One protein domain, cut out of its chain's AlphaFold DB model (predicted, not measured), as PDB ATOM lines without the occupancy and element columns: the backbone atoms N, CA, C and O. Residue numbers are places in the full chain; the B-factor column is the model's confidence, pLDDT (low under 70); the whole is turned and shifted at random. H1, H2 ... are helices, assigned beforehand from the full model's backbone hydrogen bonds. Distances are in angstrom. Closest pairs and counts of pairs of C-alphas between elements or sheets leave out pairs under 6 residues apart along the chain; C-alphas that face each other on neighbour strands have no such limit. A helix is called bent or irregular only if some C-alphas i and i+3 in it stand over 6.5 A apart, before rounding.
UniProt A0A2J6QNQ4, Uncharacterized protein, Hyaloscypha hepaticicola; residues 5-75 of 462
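Overview. This is residues 5 to 75 of the 462 residues of an uncharacterized protein of Hyaloscypha hepaticicola (UniProt A0A2J6QNQ4). The longest helix, H4, stands beside H3 in one layer of a small helical bundle; H1 and H2 make a second layer over the first, and H5 packs along one side, on both H2 and H4. The five helices run along roughly one line, each folding back on the one before, and H1 and H3 lie at the side away from H5. The printed part has 71 residues, with five named helices in the order H1, H2, H3, H4, H5 and no named strand; the class is all helix. It is compact, with a radius of gyration of the C-alphas of 10.6 A, and spans 27 by 26 by 18 A.

Along the chain. H4 covers residues 49 to 62 and is 20.8 A from first to last C-alpha, from C-alpha 49 at (22.944, -72.203, 627.579) to C-alpha 62 at (13.606, -53.692, 625.582). It is irregular, but only just: C-alphas 50 and 53 are 6.8 A apart. H5, residues 64 to 73, is 15.4 A long and irregular, with C-alphas 65 and 68 7.2 A apart. H2, residues 14 to 26, is 18.6 A long. H3, residues 31 to 40, is 14.4 A long. H1, residues 5 to 10, is 8.7 A long and begins with C-alpha 5 at (25.597, -61.011, 611.493).

Arrangement. H2 and H4 are the hub, touching three helices each. With H5 they form a bundle, three helices side by side. H4 and H2 only just touch, with 3 pairs of C-alphas within 8 A, the closest being Leu 52 and Leu 16 at 6.3 A; they run the same way at a shallow tilt of 14 degrees. H4 and H5 form a hairpin at a shallow tilt of 28 degrees; their closest C-alphas, Cys 60 and Arg 67, are 5.1 A apart. H5 touches H2, with the C-alphas of Cys 66 and Phe 23 closest at 6.3 A. H3 and H4 form a hairpin at 37 degrees, only just a steep tilt, with the C-alphas of Ile 40 and Val 55 closest at 6.6 A. H1 and H2 form a hairpin at a shallow tilt of 19 degrees; the closest C-alphas, Val 8 and Lys 17, are 4.9 A apart. H1 and H3 only just touch, with 3 pairs of C-alphas within 8 A; the closest are Leu 7 and Ser 38 at 6.8 A. H2 and H3 are near each other, and H5 is apart from H1 and H3. In H1, H2 and H3 every O i to N i+4 pair is within hydrogen-bond range; in H4 8 of 10 are, and in H5 2 of 6, beside 5 of 7 O i to N i+3 pairs.

Size, cuts and confidence. The two C-alphas farthest apart, Gly 29 and Asp 50, are 28.0 A apart. The printed part has no cut and no long link. Mean pLDDT of the printed part is 85.8; residues 74 to 75 are under 70.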
ATOM      1  N   THR A   5      24.816 -59.894 612.044       86.06
ATOM      2  CA  THR A   5      25.597 -61.011 611.493       86.06
ATOM      3  C   THR A   5      26.828 -61.355 612.337       86.06
ATOM      4  O   THR A   5      27.095 -62.526 612.575       86.06
ATOM      5  N   LYS A   6      27.548 -60.350 612.856       89.25
ATOM      6  CA  LYS A   6      28.720 -60.575 613.719       89.25
ATOM      7  C   LYS A   6      28.331 -61.121 615.092       89.25
ATOM      8  O   LYS A   6      29.110 -61.848 615.693       89.25
ATOM      9  N   LEU A   7      27.141 -60.772 615.584       88.06
ATOM     10  CA  LEU A   7      26.613 -61.299 616.845       88.06
ATOM     11  C   LEU A   7      26.173 -62.758 616.689       88.06
ATOM     12  O   LEU A   7      26.451 -63.563 617.568       88.06
ATOM     13  N   VAL A   8      25.591 -63.123 615.540       90.56
ATOM     14  CA  VAL A   8      25.314 -64.528 615.195       90.56
ATOM     15  C   VAL A   8      26.615 -65.334 615.097       90.56
ATOM     16  O   VAL A   8      26.681 -66.461 615.574       90.56
ATOM     17  N   GLU A   9      27.671 -64.779 614.504       89.88
ATOM     18  CA  GLU A   9      28.972 -65.459 614.432       89.88
ATOM     19  C   GLU A   9      29.648 -65.597 615.808       89.88
ATOM     20  O   GLU A   9      30.296 -66.611 616.058       89.88
ATOM     21  N   GLY A  10      29.481 -64.606 616.691       86.62
ATOM     22  CA  GLY A  10      30.080 -64.574 618.031       86.62
ATOM     23  C   GLY A  10      29.313 -65.333 619.119       86.62
ATOM     24  O   GLY A  10      29.868 -65.578 620.191       86.62
ATOM     25  N   ALA A  11      28.061 -65.718 618.875       89.25
ATOM     26  CA  ALA A  11      27.314 -66.569 619.797       89.25
ATOM     27  C   ALA A  11      27.944 -67.973 619.856       89.25
ATOM     28  O   ALA A  11      28.279 -68.564 618.826       89.25
ATOM     29  N   SER A  12      28.129 -68.508 621.059       88.19
ATOM     30  CA  SER A  12      28.790 -69.799 621.290       88.19
ATOM     31  C   SER A  12      27.846 -70.979 621.027       88.19
ATOM     32  O   SER A  12      28.267 -71.989 620.463       88.19
ATOM     33  N   ILE A  13      26.561 -70.820 621.358       89.25
ATOM     34  CA  ILE A  13      25.536 -71.866 621.272       89.25
ATOM     35  C   ILE A  13      24.604 -71.670 620.059       89.25
ATOM     36  O   ILE A  13      24.311 -70.528 619.677       89.25
ATOM     37  N   PRO A  14      24.137 -72.755 619.413       86.62
ATOM     38  CA  PRO A  14      23.276 -72.680 618.231       86.62
ATOM     39  C   PRO A  14      21.895 -72.068 618.512       86.62
ATOM     40  O   PRO A  14      21.364 -71.356 617.660       86.62
ATOM     41  N   GLU A  15      21.341 -72.268 619.704       88.19
ATOM     42  CA  GLU A  15      20.038 -71.743 620.125       88.19
ATOM     43  C   GLU A  15      20.048 -70.215 620.160       88.19
ATOM     44  O   GLU A  15      19.146 -69.553 619.650       88.19
ATOM     45  N   LEU A  16      21.123 -69.642 620.703       89.19
ATOM     46  CA  LEU A  16      21.317 -68.199 620.752       89.19
ATOM     47  C   LEU A  16      21.498 -67.613 619.348       89.19
ATOM     48  O   LEU A  16      20.968 -66.542 619.057       89.19
ATOM     49  N   LYS A  17      22.200 -68.319 618.451       93.38
ATOM     50  CA  LYS A  17      22.307 -67.913 617.037       93.38
ATOM     51  C   LYS A  17      20.938 -67.822 616.387       93.38
ATOM     52  O   LYS A  17      20.679 -66.866 615.657       93.38
ATOM     53  N   GLU A  18      20.080 -68.798 616.654       91.56
ATOM     54  CA  GLU A  18      18.732 -68.831 616.105       91.56
ATOM     55  C   GLU A  18      17.846 -67.738 616.708       91.56
ATOM     56  O   GLU A  18      17.202 -67.003 615.962       91.56
ATOM     57  N   ALA A  19      17.914 -67.518 618.023       90.25
ATOM     58  CA  ALA A  19      17.227 -66.408 618.680       90.25
ATOM     59  C   ALA A  19      17.613 -65.050 618.064       90.25
ATOM     60  O   ALA A  19      16.746 -64.254 617.704       90.25
ATOM     61  N   ILE A  20      18.911 -64.806 617.842       92.00
ATOM     62  CA  ILE A  20      19.400 -63.572 617.208       92.00
ATOM     63  C   ILE A  20      18.883 -63.436 615.767       92.00
ATOM     64  O   ILE A  20      18.528 -62.330 615.350       92.00
ATOM     65  N   ARG A  21      18.801 -64.532 614.998       92.75
ATOM     66  CA  ARG A  21      18.220 -64.513 613.642       92.75
ATOM     67  C   ARG A  21      16.733 -64.183 613.665       92.75
ATOM     68  O   ARG A  21      16.293 -63.388 612.834       92.75
ATOM     69  N   LEU A  22      15.980 -64.741 614.609       92.25
ATOM     70  CA  LEU A  22      14.558 -64.444 614.780       92.25
ATOM     71  C   LEU A  22      14.344 -62.971 615.147       92.25
ATOM     72  O   LEU A  22      13.524 -62.301 614.516       92.25
ATOM     73  N   PHE A  23      15.148 -62.426 616.066       91.50
ATOM     74  CA  PHE A  23      15.117 -60.996 616.386       91.50
ATOM     75  C   PHE A  23      15.448 -60.126 615.165       91.50
ATOM     76  O   PHE A  23      14.768 -59.135 614.901       91.50
ATOM     77  N   GLN A  24      16.451 -60.514 614.369       90.00
ATOM     78  CA  GLN A  24      16.802 -59.805 613.138       90.00
ATOM     79  C   GLN A  24      15.680 -59.851 612.092       90.00
ATOM     80  O   GLN A  24      15.453 -58.858 611.397       90.00
ATOM     81  N   ALA A  25      14.998 -60.990 611.957       89.31
ATOM     82  CA  ALA A  25      13.886 -61.157 611.030       89.31
ATOM     83  C   ALA A  25      12.677 -60.301 611.433       89.31
ATOM     84  O   ALA A  25      11.992 -59.764 610.561       89.31
ATOM     85  N   ARG A  26      12.434 -60.150 612.741       88.75
ATOM     86  CA  ARG A  26      11.308 -59.368 613.263       88.75
ATOM     87  C   ARG A  26      11.563 -57.865 613.215       88.75
ATOM     88  O   ARG A  26      10.665 -57.123 612.828       88.75
ATOM     89  N   CYS A  27      12.789 -57.438 613.513       86.94
ATOM     90  CA  CYS A  27      13.179 -56.027 613.550       86.94
ATOM     91  C   CYS A  27      14.328 -55.735 612.561       86.94
ATOM     92  O   CYS A  27      15.458 -55.425 612.974       86.94
ATOM     93  N   PRO A  28      14.083 -55.813 611.238       83.94
ATOM     94  CA  PRO A  28      15.126 -55.616 610.242       83.94
ATOM     95  C   PRO A  28      15.669 -54.181 610.288       83.94
ATOM     96  O   PRO A  28      14.931 -53.208 610.161       83.94
ATOM     97  N   GLY A  29      16.988 -54.044 610.438       80.31
ATOM     98  CA  GLY A  29      17.665 -52.741 610.414       80.31
ATOM     99  C   GLY A  29      17.630 -51.956 611.730       80.31
ATOM    100  O   GLY A  29      18.087 -50.813 611.752       80.31
ATOM    101  N   SER A  30      17.149 -52.552 612.828       86.50
ATOM    102  CA  SER A  30      17.228 -51.924 614.149       86.50
ATOM    103  C   SER A  30      18.679 -51.879 614.648       86.50
ATOM    104  O   SER A  30      19.255 -52.877 615.089       86.50
ATOM    105  N   ASN A  31      19.287 -50.692 614.573       86.56
ATOM    106  CA  ASN A  31      20.610 -50.427 615.147       86.56
ATOM    107  C   ASN A  31      20.593 -50.459 616.682       86.56
ATOM    108  O   ASN A  31      21.628 -50.674 617.303       86.56
ATOM    109  N   GLU A  32      19.432 -50.223 617.288       88.81
ATOM    110  CA  GLU A  32      19.248 -50.249 618.737       88.81
ATOM    111  C   GLU A  32      19.254 -51.691 619.253       88.81
ATOM    112  O   GLU A  32      19.953 -52.002 620.215       88.81
ATOM    113  N   LEU A  33      18.584 -52.601 618.537       89.44
ATOM    114  CA  LEU A  33      18.589 -54.034 618.837       89.44
ATOM    115  C   LEU A  33      20.003 -54.614 618.760       89.44
ATOM    116  O   LEU A  33      20.423 -55.356 619.646       89.44
ATOM    117  N   SER A  34      20.763 -54.251 617.723       89.69
ATOM    118  CA  SER A  34      22.138 -54.731 617.567       89.69
ATOM    119  C   SER A  34      23.076 -54.191 618.647       89.69
ATOM    120  O   SER A  34      23.956 -54.917 619.103       89.69
ATOM    121  N   GLN A  35      22.886 -52.947 619.098       89.69
ATOM    122  CA  GLN A  35      23.642 -52.386 620.218       89.69
ATOM    123  C   GLN A  35      23.285 -53.064 621.540       89.69
ATOM    124  O   GLN A  35      24.193 -53.420 622.290       89.69
ATOM    125  N   ASN A  36      21.997 -53.297 621.793       90.44
ATOM    126  CA  ASN A  36      21.530 -53.936 623.018       90.44
ATOM    127  C   ASN A  36      22.025 -55.390 623.114       90.44
ATOM    128  O   ASN A  36      22.733 -55.741 624.056       90.44
ATOM    129  N   LEU A  37      21.810 -56.197 622.068       89.75
ATOM    130  CA  LEU A  37      22.350 -57.560 621.983       89.75
ATOM    131  C   LEU A  37      23.876 -57.582 622.125       89.75
ATOM    132  O   LEU A  37      24.422 -58.430 622.821       89.75
ATOM    133  N   SER A  38      24.579 -56.627 621.511       90.00
ATOM    134  CA  SER A  38      26.032 -56.530 621.646       90.00
ATOM    135  C   SER A  38      26.490 -56.175 623.059       90.00
ATOM    136  O   SER A  38      27.624 -56.507 623.390       90.00
ATOM    137  N   GLY A  39      25.683 -55.476 623.859       88.56
ATOM    138  CA  GLY A  39      25.982 -55.181 625.261       88.56
ATOM    139  C   GLY A  39      25.689 -56.373 626.168       88.56
ATOM    140  O   GLY A  39      26.493 -56.704 627.034       88.56
ATOM    141  N   ILE A  40      24.576 -57.067 625.927       87.25
ATOM    142  CA  ILE A  40      24.180 -58.249 626.697       87.25
ATOM    143  C   ILE A  40      25.164 -59.407 626.460       87.25
ATOM    144  O   ILE A  40      25.602 -60.042 627.415       87.25
ATOM    145  N   LEU A  41      25.564 -59.650 625.209       86.75
ATOM    146  CA  LEU A  41      26.437 -60.769 624.831       86.75
ATOM    147  C   LEU A  41      27.929 -60.544 625.113       86.75
ATOM    148  O   LEU A  41      28.729 -61.447 624.893       86.75
ATOM    149  N   GLN A  42      28.325 -59.361 625.596       86.12
ATOM    150  CA  GLN A  42      29.705 -59.120 626.042       86.12
ATOM    151  C   GLN A  42      30.072 -59.930 627.290       86.12
ATOM    152  O   GLN A  42      31.253 -60.156 627.539       86.12
ATOM    153  N   PHE A  43      29.076 -60.368 628.060       84.31
ATOM    154  CA  PHE A  43      29.282 -61.191 629.242       84.31
ATOM    155  C   PHE A  43      29.266 -62.668 628.844       84.31
ATOM    156  O   PHE A  43      28.254 -63.169 628.358       84.31
ATOM    157  N   GLU A  44      30.382 -63.366 629.062       74.56
ATOM    158  CA  GLU A  44      30.570 -64.772 628.671       74.56
ATOM    159  C   GLU A  44      29.512 -65.698 629.295       74.56
ATOM    160  O   GLU A  44      28.982 -66.575 628.621       74.56
ATOM    161  N   GLU A  45      29.097 -65.410 630.531       76.94
ATOM    162  CA  GLU A  45      28.004 -66.099 631.231       76.94
ATOM    163  C   GLU A  45      26.664 -66.006 630.477       76.94
ATOM    164  O   GLU A  45      25.906 -66.972 630.423       76.94
ATOM    165  N   LYS A  46      26.397 -64.874 629.811       78.38
ATOM    166  CA  LYS A  46      25.191 -64.662 628.993       78.38
ATOM    167  C   LYS A  46      25.299 -65.294 627.604       78.38
ATOM    168  O   LYS A  46      24.287 -65.495 626.942       78.38
ATOM    169  N   ASN A  47      26.509 -65.645 627.175       84.12
ATOM    170  CA  ASN A  47      26.780 -66.403 625.956       84.12
ATOM    171  C   ASN A  47      26.938 -67.899 626.284       84.12
ATOM    172  O   ASN A  47      27.882 -68.553 625.843       84.12
ATOM    173  N   SER A  48      26.036 -68.431 627.103       85.19
ATOM    174  CA  SER A  48      25.975 -69.835 627.506       85.19
ATOM    175  C   SER A  48      24.521 -70.312 627.468       85.19
ATOM    176  O   SER A  48      23.601 -69.498 627.349       85.19
ATOM    177  N   ARG A  49      24.299 -71.628 627.559       81.62
ATOM    178  CA  ARG A  49      22.944 -72.203 627.579       81.62
ATOM    179  C   ARG A  49      22.129 -71.674 628.761       81.62
ATOM    180  O   ARG A  49      20.973 -71.310 628.575       81.62
ATOM    181  N   ASP A  50      22.759 -71.545 629.925       82.06
ATOM    182  CA  ASP A  50      22.127 -71.022 631.141       82.06
ATOM    183  C   ASP A  50      21.818 -69.521 631.015       82.06
ATOM    184  O   ASP A  50      20.804 -69.029 631.510       82.06
ATOM    185  N   GLY A  51      22.656 -68.794 630.272       84.50
ATOM    186  CA  GLY A  51      22.477 -67.375 629.980       84.50
ATOM    187  C   GLY A  51      21.401 -67.059 628.937       84.50
ATOM    188  O   GLY A  51      20.905 -65.931 628.910       84.50
ATOM    189  N   LEU A  52      21.008 -68.029 628.100       85.38
ATOM    190  CA  LEU A  52      20.094 -67.826 626.971       85.38
ATOM    191  C   LEU A  52      18.770 -67.193 627.403       85.38
ATOM    192  O   LEU A  52      18.335 -66.217 626.795       85.38
ATOM    193  N   LYS A  53      18.158 -67.714 628.473       86.31
ATOM    194  CA  LYS A  53      16.888 -67.204 629.003       86.31
ATOM    195  C   LYS A  53      16.990 -65.715 629.340       86.31
ATOM    196  O   LYS A  53      16.209 -64.922 628.824       86.31
ATOM    197  N   GLY A  54      18.031 -65.323 630.076       87.31
ATOM    198  CA  GLY A  54      18.261 -63.925 630.443       87.31
ATOM    199  C   GLY A  54      18.557 -63.010 629.247       87.31
ATOM    200  O   GLY A  54      18.198 -61.833 629.272       87.31
ATOM    201  N   VAL A  55      19.181 -63.525 628.179       88.44
ATOM    202  CA  VAL A  55      19.372 -62.758 626.934       88.44
ATOM    203  C   VAL A  55      18.042 -62.524 626.227       88.44
ATOM    204  O   VAL A  55      17.751 -61.394 625.839       88.44
ATOM    205  N   VAL A  56      17.243 -63.576 626.043       88.62
ATOM    206  CA  VAL A  56      15.968 -63.494 625.317       88.62
ATOM    207  C   VAL A  56      14.973 -62.623 626.091       88.62
ATOM    208  O   VAL A  56      14.346 -61.752 625.488       88.62
ATOM    209  N   GLU A  57      14.887 -62.782 627.415       88.12
ATOM    210  CA  GLU A  57      14.051 -61.949 628.292       88.12
ATOM    211  C   GLU A  57      14.472 -60.478 628.229       88.12
ATOM    212  O   GLU A  57      13.653 -59.629 627.881       88.12
ATOM    213  N   GLY A  58      15.760 -60.172 628.428       89.00
ATOM    214  CA  GLY A  58      16.248 -58.789 628.404       89.00
ATOM    215  C   GLY A  58      16.056 -58.085 627.053       89.00
ATOM    216  O   GLY A  58      15.803 -56.881 626.997       89.00
ATOM    217  N   VAL A  59      16.126 -58.825 625.942       90.06
ATOM    218  CA  VAL A  59      15.840 -58.276 624.607       90.06
ATOM    219  C   VAL A  59      14.350 -58.003 624.430       90.06
ATOM    220  O   VAL A  59      13.986 -56.975 623.866       90.06
ATOM    221  N   CYS A  60      13.479 -58.881 624.913       88.88
ATOM    222  CA  CYS A  60      12.036 -58.707 624.760       88.88
ATOM    223  C   CYS A  60      11.443 -57.676 625.725       88.88
ATOM    224  O   CYS A  60      10.432 -57.057 625.398       88.88
ATOM    225  N   GLU A  61      12.085 -57.442 626.871       89.44
ATOM    226  CA  GLU A  61      11.791 -56.298 627.739       89.44
ATOM    227  C   GLU A  61      12.092 -54.969 627.035       89.44
ATOM    228  O   GLU A  61      11.302 -54.030 627.111       89.44
ATOM    229  N   ALA A  62      13.215 -54.895 626.313       90.06
ATOM    230  CA  ALA A  62      13.606 -53.692 625.582       90.06
ATOM    231  C   ALA A  62      12.833 -53.500 624.265       90.06
ATOM    232  O   ALA A  62      12.587 -52.367 623.850       90.06
ATOM    233  N   PHE A  63      12.440 -54.592 623.604       90.19
ATOM    234  CA  PHE A  63      11.756 -54.583 622.313       90.19
ATOM    235  C   PHE A  63      10.456 -55.379 622.393       90.19
ATOM    236  O   PHE A  63      10.427 -56.587 622.161       90.19
ATOM    237  N   GLN A  64       9.354 -54.673 622.648       86.25
ATOM    238  CA  GLN A  64       8.020 -55.265 622.780       86.25
ATOM    239  C   GLN A  64       7.604 -56.107 621.556       86.25
ATOM    240  O   GLN A  64       6.897 -57.100 621.697       86.25
ATOM    241  N   GLU A  65       8.070 -55.737 620.361       85.25
ATOM    242  CA  GLU A  65       7.816 -56.441 619.092       85.25
ATOM    243  C   GLU A  65       8.436 -57.849 619.043       85.25
ATOM    244  O   GLU A  65       7.989 -58.702 618.276       85.25
ATOM    245  N   CYS A  66       9.451 -58.103 619.873       88.06
ATOM    246  CA  CYS A  66      10.136 -59.386 619.976       88.06
ATOM    247  C   CYS A  66       9.475 -60.337 620.983       88.06
ATOM    248  O   CYS A  66       9.878 -61.493 621.056       88.06
ATOM    249  N   ARG A  67       8.455 -59.899 621.736       84.69
ATOM    250  CA  ARG A  67       7.823 -60.706 622.795       84.69
ATOM    251  C   ARG A  67       7.251 -62.034 622.283       84.69
ATOM    252  O   ARG A  67       7.369 -63.041 622.963       84.69
ATOM    253  N   GLU A  68       6.726 -62.066 621.060       79.38
ATOM    254  CA  GLU A  68       6.220 -63.296 620.422       79.38
ATOM    255  C   GLU A  68       7.318 -64.370 620.232       79.38
ATOM    256  O   GLU A  68       7.028 -65.558 620.128       79.38
ATOM    257  N   ILE A  69       8.597 -63.971 620.206       79.56
ATOM    258  CA  ILE A  69       9.737 -64.887 620.063       79.56
ATOM    259  C   ILE A  69      10.032 -65.610 621.388       79.56
ATOM    260  O   ILE A  69      10.437 -66.770 621.351       79.56
ATOM    261  N   LEU A  70       9.783 -64.977 622.546       77.25
ATOM    262  CA  LEU A  70       9.876 -65.643 623.856       77.25
ATOM    263  C   LEU A  70       8.914 -66.824 623.937       77.25
ATOM    264  O   LEU A  70       9.311 -67.905 624.348       77.25
ATOM    265  N   GLU A  71       7.671 -66.633 623.507       75.88
ATOM    266  CA  GLU A  71       6.648 -67.682 623.541       75.88
ATOM    267  C   GLU A  71       7.007 -68.849 622.606       75.88
ATOM    268  O   GLU A  71       6.740 -70.005 622.919       75.88
ATOM    269  N   GLY A  72       7.681 -68.572 621.484       73.94
ATOM    270  CA  GLY A  72       8.161 -69.608 620.567       73.94
ATOM    271  C   GLY A  72       9.418 -70.355 621.038       73.94
ATOM    272  O   GLY A  72       9.556 -71.538 620.737       73.94
ATOM    273  N   LEU A  73      10.336 -69.681 621.744       74.06
ATOM    274  CA  LEU A  73      11.629 -70.250 622.161       74.06
ATOM    275  C   LEU A  73      11.637 -70.802 623.591       74.06
ATOM    276  O   LEU A  73      12.335 -71.776 623.854       74.06
ATOM    277  N   LEU A  74      10.906 -70.164 624.508       69.94
ATOM    278  CA  LEU A  74      10.819 -70.536 625.924       69.94
ATOM    279  C   LEU A  74       9.462 -71.151 626.295       69.94
ATOM    280  O   LEU A  74       9.354 -71.745 627.361       69.94
ATOM    281  N   GLY A  75       8.440 -71.027 625.442       53.31
ATOM    282  CA  GLY A  75       7.108 -71.599 625.662       53.31
ATOM    283  C   GLY A  75       7.045 -73.095 625.357       53.31
ATOM    284  O   GLY A  75       6.434 -73.522 624.369       53.31
TER     285      GLY A  75